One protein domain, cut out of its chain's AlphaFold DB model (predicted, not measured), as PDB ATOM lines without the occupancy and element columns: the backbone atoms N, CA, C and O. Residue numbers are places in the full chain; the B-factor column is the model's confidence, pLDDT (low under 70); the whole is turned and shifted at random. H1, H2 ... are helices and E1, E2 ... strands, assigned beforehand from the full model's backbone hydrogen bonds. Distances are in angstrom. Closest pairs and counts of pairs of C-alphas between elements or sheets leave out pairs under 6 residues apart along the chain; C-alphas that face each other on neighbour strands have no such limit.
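This is residues 17 to 102 of the 102 residues of an uncharacterized protein of Enhygromyxa salina (UniProt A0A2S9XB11). A twisted sheet of four strands, in the order E2, E1, E4, E5, stands partly face to face with a smaller sheet, E3, E6, E7; the two come together at E2 and E3 and are open between E5 and E7. H1 packs on the large sheet's face turned away from the smaller sheet. Both sheets are antiparallel. The 86 printed residues hold seven named strands and one named helix, along the chain E1, H1, E2 to E7, mostly strand. The whole is compact, with a radius of gyration of the C-alphas of 12.3 A and spans of 37 by 30 by 17 A.

In the large sheet, E1, residues 17 to 21, and E4, residues 61 to 68, are inner strands at 155 degrees, with N 19 and O 63 3.0 A apart. E2, residues 44 to 48, is an edge strand beside E1, with N 18 and O 46 at 2.8 A. E5, residues 71 to 80, is the other edge and forms a hairpin with E4, with N 64 and O 77 at 2.9 A. H1, residues 24 to 32, is on this sheet at a height of 8.8 A, over E4 and along the strands, at 9 degrees on the local plane; it is only just not over E1, on which 2 of its C-alphas fall. The closest C-alphas of H1 and E4 are those of Pro 24 and Arg 61, 6.3 A. Every O i to N i+4 pair in H1 is within hydrogen-bond range. In the other sheet E6, residues 88 to 93, is the inner strand between E3, residues 53 to 56, and E7, residues 96 to 101; N 90 and O 54 are 3.1 A apart, and in the hairpin of E6 and E7 N 91 and O 98 are 3.1 A apart. The closest C-alphas of E2 and E3 are those of Ile 48 and Thr 54, 7.2 A; E5 and E7 are apart.

E1 begins at C-alpha 17 (-17.311, -32.561, -8.151). E4 is 22.8 A long and E5 26.8 A. E7 is 16.8 A long and ends at C-alpha 101 (-13.742, -51.282, -10.857).

The two C-alphas farthest apart are those of Thr 70 and Asp 84, 38.3 A. The printed part has no cut; the link from H1 to E2 is long, with 11 residues. The model's pLDDT is under 70 at residues 68 to 72 and 82 to 102.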
ATOM      1  N   ASN A  17     -17.742 -32.937  -6.814       86.50
ATOM      2  CA  ASN A  17     -17.311 -32.561  -8.151       86.50
ATOM      3  C   ASN A  17     -16.154 -33.454  -8.585       86.50
ATOM      4  O   ASN A  17     -15.194 -33.660  -7.835       86.50
ATOM      5  N   ILE A  18     -16.255 -33.954  -9.810       88.06
ATOM      6  CA  ILE A  18     -15.322 -34.892 -10.415       88.06
ATOM      7  C   ILE A  18     -14.931 -34.340 -11.781       88.06
ATOM      8  O   ILE A  18     -15.779 -34.193 -12.663       88.06
ATOM      9  N   VAL A  19     -13.647 -34.036 -11.953       90.62
ATOM     10  CA  VAL A  19     -13.117 -33.470 -13.200       90.62
ATOM     11  C   VAL A  19     -11.985 -34.346 -13.719       90.62
ATOM     12  O   VAL A  19     -11.018 -34.601 -12.996       90.62
ATOM     13  N   GLY A  20     -12.116 -34.806 -14.962       90.50
ATOM     14  CA  GLY A  20     -11.131 -35.641 -15.645       90.50
ATOM     15  C   GLY A  20     -10.209 -34.834 -16.557       90.50
ATOM     16  O   GLY A  20     -10.667 -33.964 -17.295       90.50
ATOM     17  N   PHE A  21      -8.917 -35.155 -16.551       89.88
ATOM     18  CA  PHE A  21      -7.876 -34.506 -17.349       89.88
ATOM     19  C   PHE A  21      -7.064 -35.537 -18.134       89.88
ATOM     20  O   PHE A  21      -6.778 -36.628 -17.631       89.88
ATOM     21  N   ALA A  22      -6.667 -35.165 -19.353       88.12
ATOM     22  CA  ALA A  22      -5.811 -35.977 -20.217       88.12
ATOM     23  C   ALA A  22      -4.353 -36.010 -19.739       88.12
ATOM     24  O   ALA A  22      -3.646 -36.991 -19.964       88.12
ATOM     25  N   ASP A  23      -3.903 -34.956 -19.057       83.88
ATOM     26  CA  ASP A  23      -2.520 -34.810 -18.628       83.88
ATOM     27  C   ASP A  23      -2.395 -34.376 -17.151       83.88
ATOM     28  O   ASP A  23      -3.324 -33.807 -16.565       83.88
ATOM     29  N   PRO A  24      -1.243 -34.656 -16.507       83.69
ATOM     30  CA  PRO A  24      -1.005 -34.255 -15.121       83.69
ATOM     31  C   PRO A  24      -0.969 -32.736 -14.921       83.69
ATOM     32  O   PRO A  24      -1.400 -32.252 -13.875       83.69
ATOM     33  N   THR A  25      -0.457 -31.980 -15.893       87.25
ATOM     34  CA  THR A  25      -0.273 -30.526 -15.796       87.25
ATOM     35  C   THR A  25      -1.612 -29.810 -15.644       87.25
ATOM     36  O   THR A  25      -1.731 -28.935 -14.782       87.25
ATOM     37  N   GLY A  26      -2.637 -30.218 -16.395       85.50
ATOM     38  CA  GLY A  26      -4.003 -29.709 -16.291       85.50
ATOM     39  C   GLY A  26      -4.601 -29.953 -14.905       85.50
ATOM     40  O   GLY A  26      -5.041 -29.007 -14.251       85.50
ATOM     41  N   ALA A  27      -4.516 -31.187 -14.396       85.25
ATOM     42  CA  ALA A  27      -5.030 -31.546 -13.071       85.25
ATOM     43  C   ALA A  27      -4.340 -30.770 -11.932       85.25
ATOM     44  O   ALA A  27      -5.007 -30.236 -11.040       85.25
ATOM     45  N   PHE A  28      -3.006 -30.657 -11.963       84.50
ATOM     46  CA  PHE A  28      -2.254 -29.902 -10.956       84.50
ATOM     47  C   PHE A  28      -2.512 -28.397 -11.039       84.50
ATOM     48  O   PHE A  28      -2.646 -27.747 -10.002       84.50
ATOM     49  N   THR A  29      -2.602 -27.833 -12.244       87.31
ATOM     50  CA  THR A  29      -2.921 -26.410 -12.436       87.31
ATOM     51  C   THR A  29      -4.313 -26.098 -11.904       87.31
ATOM     52  O   THR A  29      -4.475 -25.145 -11.142       87.31
ATOM     53  N   TYR A  30      -5.291 -26.948 -12.223       85.94
ATOM     54  CA  TYR A  30      -6.661 -26.823 -11.740       85.94
ATOM     55  C   TYR A  30      -6.740 -26.842 -10.206       85.94
ATOM     56  O   TYR A  30      -7.392 -25.987  -9.604       85.94
ATOM     57  N   TYR A  31      -6.004 -27.753  -9.561       82.88
ATOM     58  CA  TYR A  31      -5.877 -27.786  -8.105       82.88
ATOM     59  C   TYR A  31      -5.235 -26.510  -7.540       82.88
ATOM     60  O   TYR A  31      -5.790 -25.885  -6.637       82.88
ATOM     61  N   ARG A  32      -4.083 -26.086  -8.077       83.31
ATOM     62  CA  ARG A  32      -3.331 -24.924  -7.564       83.31
ATOM     63  C   ARG A  32      -4.096 -23.609  -7.667       83.31
ATOM     64  O   ARG A  32      -3.819 -22.695  -6.898       83.31
ATOM     65  N   GLN A  33      -5.036 -23.511  -8.600       83.62
ATOM     66  CA  GLN A  33      -5.897 -22.342  -8.772       83.62
ATOM     67  C   GLN A  33      -7.106 -22.327  -7.821       83.62
ATOM     68  O   GLN A  33      -7.904 -21.397  -7.881       83.62
ATOM     69  N   GLY A  34      -7.248 -23.325  -6.941       76.81
ATOM     70  CA  GLY A  34      -8.328 -23.375  -5.958       76.81
ATOM     71  C   GLY A  34      -9.679 -23.767  -6.556       76.81
ATOM     72  O   GLY A  34     -10.701 -23.239  -6.131       76.81
ATOM     73  N   PHE A  35      -9.682 -24.684  -7.531       82.12
ATOM     74  CA  PHE A  35     -10.891 -25.171  -8.215       82.12
ATOM     75  C   PHE A  35     -11.679 -24.044  -8.901       82.12
ATOM     76  O   PHE A  35     -12.849 -23.808  -8.583       82.12
ATOM     77  N   PRO A  36     -11.054 -23.322  -9.849       72.75
ATOM     78  CA  PRO A  36     -11.739 -22.289 -10.610       72.75
ATOM     79  C   PRO A  36     -12.859 -22.899 -11.468       72.75
ATOM     80  O   PRO A  36     -13.137 -24.105 -11.449       72.75
ATOM     81  N   ARG A  37     -13.493 -22.058 -12.288       80.81
ATOM     82  CA  ARG A  37     -14.385 -22.537 -13.346       80.81
ATOM     83  C   ARG A  37     -13.679 -23.636 -14.151       80.81
ATOM     84  O   ARG A  37     -12.523 -23.466 -14.534       80.81
ATOM     85  N   VAL A  38     -14.379 -24.748 -14.373       81.44
ATOM     86  CA  VAL A  38     -13.824 -25.928 -15.048       81.44
ATOM     87  C   VAL A  38     -13.255 -25.534 -16.415       81.44
ATOM     88  O   VAL A  38     -13.948 -24.848 -17.179       81.44
ATOM     89  N   PRO A  39     -12.002 -25.909 -16.714       82.06
ATOM     90  CA  PRO A  39     -11.340 -25.499 -17.940       82.06
ATOM     91  C   PRO A  39     -11.888 -26.279 -19.148       82.06
ATOM     92  O   PRO A  39     -12.452 -27.364 -19.011       82.06
ATOM     93  N   LYS A  40     -11.794 -25.682 -20.344       83.00
ATOM     94  CA  LYS A  40     -12.445 -26.198 -21.568       83.00
ATOM     95  C   LYS A  40     -11.859 -27.519 -22.076       83.00
ATOM     96  O   LYS A  40     -12.503 -28.192 -22.869       83.00
ATOM     97  N   ASP A  41     -10.642 -27.832 -21.669       82.69
ATOM     98  CA  ASP A  41      -9.864 -29.017 -22.022       82.69
ATOM     99  C   ASP A  41     -10.072 -30.191 -21.050       82.69
ATOM    100  O   ASP A  41      -9.490 -31.258 -21.243       82.69
ATOM    101  N   ALA A  42     -10.916 -30.032 -20.023       89.12
ATOM    102  CA  ALA A  42     -11.350 -31.151 -19.198       89.12
ATOM    103  C   ALA A  42     -12.082 -32.197 -20.059       89.12
ATOM    104  O   ALA A  42     -12.980 -31.869 -20.834       89.12
ATOM    105  N   LEU A  43     -11.722 -33.469 -19.884       88.69
ATOM    106  CA  LEU A  43     -12.319 -34.590 -20.617       88.69
ATOM    107  C   LEU A  43     -13.761 -34.851 -20.181       88.69
ATOM    108  O   LEU A  43     -14.604 -35.232 -20.988       88.69
ATOM    109  N   PHE A  44     -14.045 -34.636 -18.899       88.69
ATOM    110  CA  PHE A  44     -15.394 -34.636 -18.358       88.69
ATOM    111  C   PHE A  44     -15.458 -33.784 -17.093       88.69
ATOM    112  O   PHE A  44     -14.447 -33.525 -16.432       88.69
ATOM    113  N   ASN A  45     -16.676 -33.388 -16.739       90.62
ATOM    114  CA  ASN A  45     -16.981 -32.695 -15.499       90.62
ATOM    115  C   ASN A  45     -18.375 -33.093 -15.027       90.62
ATOM    116  O   ASN A  45     -19.361 -32.820 -15.714       90.62
ATOM    117  N   VAL A  46     -18.445 -33.724 -13.860       88.94
ATOM    118  CA  VAL A  46     -19.692 -34.211 -13.272       88.94
ATOM    119  C   VAL A  46     -19.763 -33.786 -11.812       88.94
ATOM    120  O   VAL A  46     -18.766 -33.828 -11.092       88.94
ATOM    121  N   SER A  47     -20.959 -33.407 -11.369       87.50
ATOM    122  CA  SER A  47     -21.256 -33.169  -9.959       87.50
ATOM    123  C   SER A  47     -22.326 -34.154  -9.505       87.50
ATOM    124  O   SER A  47     -23.456 -34.065  -9.985       87.50
ATOM    125  N   ILE A  48     -21.991 -35.047  -8.574       84.00
ATOM    126  CA  ILE A  48     -22.928 -36.028  -8.017       84.00
ATOM    127  C   ILE A  48     -23.326 -35.668  -6.585       84.00
ATOM    128  O   ILE A  48     -22.530 -35.141  -5.800       84.00
ATOM    129  N   SER A  49     -24.582 -35.925  -6.246       82.94
ATOM    130  CA  SER A  49     -25.118 -35.814  -4.893       82.94
ATOM    131  C   SER A  49     -24.751 -37.048  -4.061       82.94
ATOM    132  O   SER A  49     -24.243 -38.054  -4.554       82.94
ATOM    133  N   ARG A  50     -25.036 -36.995  -2.760       75.62
ATOM    134  CA  ARG A  50     -24.918 -38.168  -1.888       75.62
ATOM    135  C   ARG A  50     -25.814 -39.308  -2.388       75.62
ATOM    136  O   ARG A  50     -26.970 -39.058  -2.717       75.62
ATOM    137  N   ASN A  51     -25.304 -40.538  -2.332       73.31
ATOM    138  CA  ASN A  51     -25.950 -41.767  -2.809       73.31
ATOM    139  C   ASN A  51     -26.191 -41.812  -4.328       73.31
ATOM    140  O   ASN A  51     -26.867 -42.721  -4.801       73.31
ATOM    141  N   GLU A  52     -25.660 -40.853  -5.089       80.62
ATOM    142  CA  GLU A  52     -25.561 -40.970  -6.540       80.62
ATOM    143  C   GLU A  52     -24.241 -41.655  -6.908       80.62
ATOM    144  O   GLU A  52     -23.247 -41.595  -6.170       80.62
ATOM    145  N   SER A  53     -24.243 -42.287  -8.076       76.19
ATOM    146  CA  SER A  53     -23.059 -42.841  -8.712       76.19
ATOM    147  C   SER A  53     -22.905 -42.262 -10.112       76.19
ATOM    148  O   SER A  53     -23.872 -41.857 -10.760       76.19
ATOM    149  N   THR A  54     -21.663 -42.192 -10.574       81.81
ATOM    150  CA  THR A  54     -21.355 -41.883 -11.968       81.81
ATOM    151  C   THR A  54     -20.188 -42.726 -12.431       81.81
ATOM    152  O   THR A  54     -19.341 -43.151 -11.640       81.81
ATOM    153  N   GLU A  55     -20.140 -42.913 -13.740       80.88
ATOM    154  CA  GLU A  55     -19.119 -43.680 -14.429       80.88
ATOM    155  C   GLU A  55     -18.451 -42.785 -15.466       80.88
ATOM    156  O   GLU A  55     -19.086 -41.903 -16.050       80.88
ATOM    157  N   PHE A  56     -17.161 -42.993 -15.687       78.69
ATOM    158  CA  PHE A  56     -16.408 -42.277 -16.707       78.69
ATOM    159  C   PHE A  56     -15.236 -43.124 -17.196       78.69
ATOM    160  O   PHE A  56     -14.742 -44.014 -16.497       78.69
ATOM    161  N   THR A  57     -14.779 -42.826 -18.408       76.12
ATOM    162  CA  THR A  57     -13.677 -43.521 -19.076       76.12
ATOM    163  C   THR A  57     -12.711 -42.512 -19.698       76.12
ATOM    164  O   THR A  57     -13.045 -41.345 -19.905       76.12
ATOM    165  N   GLY A  58     -11.477 -42.946 -19.965       77.62
ATOM    166  CA  GLY A  58     -10.524 -42.182 -20.777       77.62
ATOM    167  C   GLY A  58      -9.775 -41.037 -20.083       77.62
ATOM    168  O   GLY A  58      -8.892 -40.459 -20.712       77.62
ATOM    169  N   ALA A  59     -10.047 -40.723 -18.809       84.56
ATOM    170  CA  ALA A  59      -9.267 -39.733 -18.058       84.56
ATOM    171  C   ALA A  59      -8.168 -40.390 -17.199       84.56
ATOM    172  O   ALA A  59      -8.481 -41.004 -16.179       84.56
ATOM    173  N   PRO A  60      -6.875 -40.235 -17.540       83.19
ATOM    174  CA  PRO A  60      -5.769 -40.754 -16.730       83.19
ATOM    175  C   PRO A  60      -5.560 -39.990 -15.414       83.19
ATOM    176  O   PRO A  60      -4.817 -40.447 -14.541       83.19
ATOM    177  N   ARG A  61      -6.161 -38.804 -15.264       86.56
ATOM    178  CA  ARG A  61      -6.053 -37.958 -14.072       86.56
ATOM    179  C   ARG A  61      -7.420 -37.437 -13.676       86.56
ATOM    180  O   ARG A  61      -8.128 -36.888 -14.513       86.56
ATOM    181  N   ILE A  62      -7.777 -37.574 -12.404       87.62
ATOM    182  CA  ILE A  62      -9.091 -37.161 -11.905       87.62
ATOM    183  C   ILE A  62      -8.915 -36.357 -10.627       87.62
ATOM    184  O   ILE A  62      -8.205 -36.779  -9.714       87.62
ATOM    185  N   VAL A  63      -9.567 -35.201 -10.562       87.12
ATOM    186  CA  VAL A  63      -9.600 -34.342  -9.378       87.12
ATOM    187  C   VAL A  63     -10.978 -34.436  -8.738       87.12
ATOM    188  O   VAL A  63     -11.990 -34.198  -9.398       87.12
ATOM    189  N   PHE A  64     -10.994 -34.744  -7.443       86.94
ATOM    190  CA  PHE A  64     -12.196 -34.852  -6.627       86.94
ATOM    191  C   PHE A  64     -12.223 -33.746  -5.580       86.94
ATOM    192  O   PHE A  64     -11.288 -33.606  -4.780       86.94
ATOM    193  N   TRP A  65     -13.310 -32.984  -5.537       85.25
ATOM    194  CA  TRP A  65     -13.479 -31.924  -4.549       85.25
ATOM    195  C   TRP A  65     -14.949 -31.689  -4.217       85.25
ATOM    196  O   TRP A  65     -15.844 -31.961  -5.013       85.25
ATOM    197  N   VAL A  66     -15.203 -31.152  -3.030       81.62
ATOM    198  CA  VAL A  66     -16.542 -30.742  -2.596       81.62
ATOM    199  C   VAL A  66     -16.584 -29.229  -2.449       81.62
ATOM    200  O   VAL A  66     -15.676 -28.622  -1.870       81.62
ATOM    201  N   GLY A  67     -17.629 -28.611  -2.999       72.12
ATOM    202  CA  GLY A  67     -17.881 -27.188  -2.790       72.12
ATOM    203  C   GLY A  67     -18.395 -26.977  -1.379       72.12
ATOM    204  O   GLY A  67     -19.351 -27.633  -0.993       72.12
ATOM    205  N   GLY A  68     -17.766 -26.092  -0.606       58.38
ATOM    206  CA  GLY A  68     -18.323 -25.695   0.680       58.38
ATOM    207  C   GLY A  68     -19.453 -24.707   0.431       58.38
ATOM    208  O   GLY A  68     -19.192 -23.641  -0.118       58.38
ATOM    209  N   GLY A  69     -20.684 -25.021   0.843       60.38
ATOM    210  CA  GLY A  69     -21.846 -24.140   0.624       60.38
ATOM    211  C   GLY A  69     -21.605 -22.650   0.941       60.38
ATOM    212  O   GLY A  69     -22.108 -21.790   0.227       60.38
ATOM    213  N   THR A  70     -20.785 -22.345   1.959       54.41
ATOM    214  CA  THR A  70     -20.304 -20.991   2.317       54.41
ATOM    215  C   THR A  70     -18.790 -20.941   2.592       54.41
ATOM    216  O   THR A  70     -18.309 -20.032   3.268       54.41
ATOM    217  N   GLY A  71     -18.031 -21.950   2.152       60.12
ATOM    218  CA  GLY A  71     -16.641 -22.172   2.559       60.12
ATOM    219  C   GLY A  71     -15.694 -22.413   1.388       60.12
ATOM    220  O   GLY A  71     -16.121 -22.701   0.273       60.12
ATOM    221  N   GLN A  72     -14.392 -22.314   1.665       60.50
ATOM    222  CA  GLN A  72     -13.340 -22.667   0.709       60.50
ATOM    223  C   GLN A  72     -13.569 -24.106   0.202       60.50
ATOM    224  O   GLN A  72     -13.772 -25.006   1.029       60.50
ATOM    225  N   PRO A  73     -13.571 -24.343  -1.121       70.00
ATOM    226  CA  PRO A  73     -13.707 -25.686  -1.659       70.00
ATOM    227  C   PRO A  73     -12.582 -26.584  -1.138       70.00
ATOM    228  O   PRO A  73     -11.436 -26.156  -0.986       70.00
ATOM    229  N   ARG A  74     -12.919 -27.834  -0.816       71.94
ATOM    230  CA  ARG A  74     -11.982 -28.774  -0.187       71.94
ATOM    231  C   ARG A  74     -11.605 -29.867  -1.167       71.94
ATOM    232  O   ARG A  74     -12.479 -30.593  -1.648       71.94
ATOM    233  N   MET A  75     -10.303 -30.002  -1.417       73.75
ATOM    234  CA  MET A  75      -9.769 -31.150  -2.140       73.75
ATOM    235  C   MET A  75     -10.012 -32.416  -1.330       73.75
ATOM    236  O   MET A  75      -9.683 -32.452  -0.145       73.75
ATOM    237  N   LEU A  76     -10.527 -33.456  -1.978       73.19
ATOM    238  CA  LEU A  76     -10.594 -34.783  -1.380       73.19
ATOM    239  C   LEU A  76      -9.450 -35.659  -1.886       73.19
ATOM    240  O   LEU A  76      -8.781 -36.306  -1.086       73.19
ATOM    241  N   SER A  77      -9.207 -35.676  -3.200       74.56
ATOM    242  CA  SER A  77      -8.159 -36.508  -3.798       74.56
ATOM    243  C   SER A  77      -7.800 -36.065  -5.220       74.56
ATOM    244  O   SER A  77      -8.637 -35.512  -5.935       74.56
ATOM    245  N   ILE A  78      -6.566 -36.357  -5.636       75.50
ATOM    246  CA  ILE A  78      -6.157 -36.403  -7.043       75.50
ATOM    247  C   ILE A  78      -5.753 -37.845  -7.333       75.50
ATOM    248  O   ILE A  78      -4.808 -38.360  -6.736       75.50
ATOM    249  N   MET A  79      -6.455 -38.491  -8.257       80.06
ATOM    250  CA  MET A  79      -6.186 -39.868  -8.651       80.06
ATOM    251  C   MET A  79      -5.430 -39.920  -9.975       80.06
ATOM    252  O   MET A  79      -5.737 -39.187 -10.917       80.06
ATOM    253  N   GLN A  80      -4.450 -40.820 -10.041       75.38
ATOM    254  CA  GLN A  80      -3.840 -41.267 -11.287       75.38
ATOM    255  C   GLN A  80      -4.415 -42.628 -11.664       75.38
ATOM    256  O   GLN A  80      -4.280 -43.588 -10.909       75.38
ATOM    257  N   CYS A  81      -5.006 -42.719 -12.847       72.06
ATOM    258  CA  CYS A  81      -5.450 -43.975 -13.425       72.06
ATOM    259  C   CYS A  81      -4.314 -44.510 -14.302       72.06
ATOM    260  O   CYS A  81      -3.908 -43.865 -15.268       72.06
ATOM    261  N   HIS A  82      -3.758 -45.665 -13.940       65.56
ATOM    262  CA  HIS A  82      -2.829 -46.383 -14.811       65.56
ATOM    263  C   HIS A  82      -3.624 -47.120 -15.898       65.56
ATOM    264  O   HIS A  82      -4.759 -47.526 -15.650       65.56
ATOM    265  N   GLY A  83      -3.024 -47.217 -17.088       50.16
ATOM    266  CA  GLY A  83      -3.646 -47.234 -18.422       50.16
ATOM    267  C   GLY A  83      -4.741 -48.242 -18.777       50.16
ATOM    268  O   GLY A  83      -5.169 -48.223 -19.922       50.16
ATOM    269  N   ASP A  84      -5.260 -49.041 -17.848       52.66
ATOM    270  CA  ASP A  84      -6.185 -50.127 -18.177       52.66
ATOM    271  C   ASP A  84      -7.450 -50.150 -17.311       52.66
ATOM    272  O   ASP A  84      -8.120 -51.175 -17.270       52.66
ATOM    273  N   LEU A  85      -7.789 -49.099 -16.555       52.00
ATOM    274  CA  LEU A  85      -9.062 -49.057 -15.814       52.00
ATOM    275  C   LEU A  85     -10.204 -48.820 -16.821       52.00
ATOM    276  O   LEU A  85     -10.393 -47.677 -17.238       52.00
ATOM    277  N   PRO A  86     -10.943 -49.869 -17.249       52.12
ATOM    278  CA  PRO A  86     -11.884 -49.742 -18.358       52.12
ATOM    279  C   PRO A  86     -13.110 -48.918 -17.950       52.12
ATOM    280  O   PRO A  86     -13.768 -48.332 -18.802       52.12
ATOM    281  N   GLN A  87     -13.374 -48.841 -16.643       51.34
ATOM    282  CA  GLN A  87     -14.489 -48.136 -16.042       51.34
ATOM    283  C   GLN A  87     -14.163 -47.894 -14.565       51.34
ATOM    284  O   GLN A  87     -13.739 -48.808 -13.851       51.34
ATOM    285  N   LEU A  88     -14.304 -46.647 -14.122       60.12
ATOM    286  CA  LEU A  88     -14.237 -46.276 -12.712       60.12
ATOM    287  C   LEU A  88     -15.630 -45.864 -12.272       60.12
ATOM    288  O   LEU A  88     -16.204 -44.929 -12.832       60.12
ATOM    289  N   VAL A  89     -16.149 -46.563 -11.267       58.50
ATOM    290  CA  VAL A  89     -17.410 -46.207 -10.620       58.50
ATOM    291  C   VAL A  89     -17.079 -45.442  -9.354       58.50
ATOM    292  O   VAL A  89     -16.302 -45.911  -8.516       58.50
ATOM    293  N   VAL A  90     -17.659 -44.253  -9.230       61.38
ATOM    294  CA  VAL A  90     -17.517 -43.422  -8.036       61.38
ATOM    295  C   VAL A  90     -18.856 -43.351  -7.337       61.38
ATOM    296  O   VAL A  90     -19.832 -42.864  -7.905       61.38
ATOM    297  N   GLU A  91     -18.873 -43.793  -6.085       55.88
ATOM    298  CA  GLU A  91     -20.019 -43.666  -5.194       55.88
ATOM    299  C   GLU A  91     -19.712 -42.668  -4.079       55.88
ATOM    300  O   GLU A  91     -18.672 -42.751  -3.413       55.88
ATOM    301  N   SER A  92     -20.631 -41.727  -3.848       55.81
ATOM    302  CA  SER A  92     -20.509 -40.743  -2.769       55.81
ATOM    303  C   SER A  92     -21.343 -41.131  -1.550       55.81
ATOM    304  O   SER A  92     -22.572 -41.027  -1.549       55.81
ATOM    305  N   TRP A  93     -20.657 -41.466  -0.457       53.62
ATOM    306  CA  TRP A  93     -21.245 -41.727   0.859       53.62
ATOM    307  C   TRP A  93     -20.899 -40.575   1.809       53.62
ATOM    308  O   TRP A  93     -20.110 -40.679   2.749       53.62
ATOM    309  N   GLY A  94     -21.453 -39.399   1.523       54.84
ATOM    310  CA  GLY A  94     -21.140 -38.184   2.269       54.84
ATOM    311  C   GLY A  94     -19.770 -37.604   1.927       54.84
ATOM    312  O   GLY A  94     -19.551 -37.241   0.782       54.84
ATOM    313  N   ALA A  95     -18.877 -37.446   2.913       46.09
ATOM    314  CA  ALA A  95     -17.517 -36.931   2.671       46.09
ATOM    315  C   ALA A  95     -16.534 -38.021   2.201       46.09
ATOM    316  O   ALA A  95     -15.355 -37.747   1.991       46.09
ATOM    317  N   GLN A  96     -17.009 -39.262   2.088       51.75
ATOM    318  CA  GLN A  96     -16.229 -40.419   1.676       51.75
ATOM    319  C   GLN A  96     -16.601 -40.800   0.243       51.75
ATOM    320  O   GLN A  96     -17.760 -40.686  -0.161       51.75
ATOM    321  N   MET A  97     -15.601 -41.243  -0.514       62.03
ATOM    322  CA  MET A  97     -15.774 -41.775  -1.860       62.03
ATOM    323  C   MET A  97     -15.294 -43.213  -1.881       62.03
ATOM    324  O   MET A  97     -14.199 -43.507  -1.397       62.03
ATOM    325  N   LEU A  98     -16.108 -44.082  -2.461       58.84
ATOM    326  CA  LEU A  98     -15.708 -45.429  -2.831       58.84
ATOM    327  C   LEU A  98     -15.415 -45.438  -4.325       58.84
ATOM    328  O   LEU A  98     -16.174 -44.884  -5.120       58.84
ATOM    329  N   ILE A  99     -14.278 -46.030  -4.676       64.06
ATOM    330  CA  ILE A  99     -13.805 -46.124  -6.052       64.06
ATOM    331  C   ILE A  99     -13.722 -47.606  -6.380       64.06
ATOM    332  O   ILE A  99     -12.887 -48.326  -5.828       64.06
ATOM    333  N   GLY A 100     -14.642 -48.052  -7.228       57.56
ATOM    334  CA  GLY A 100     -14.761 -49.432  -7.679       57.56
ATOM    335  C   GLY A 100     -14.307 -49.595  -9.127       57.56
ATOM    336  O   GLY A 100     -14.299 -48.641  -9.908       57.56
ATOM    337  N   ARG A 101     -13.946 -50.829  -9.478       58.12
ATOM    338  CA  ARG A 101     -13.742 -51.282 -10.857       58.12
ATOM    339  C   ARG A 101     -14.862 -52.273 -11.165       58.12
ATOM    340  O   ARG A 101     -15.112 -53.146 -10.332       58.12
ATOM    341  N   THR A 102     -15.527 -52.114 -12.300       52.50
ATOM    342  CA  THR A 102     -16.472 -53.101 -12.843       52.50
ATOM    343  C   THR A 102     -15.796 -53.991 -13.872       52.50
ATOM    344  O   THR A 102     -14.804 -53.537 -14.496       52.50
TER     345      THR A 102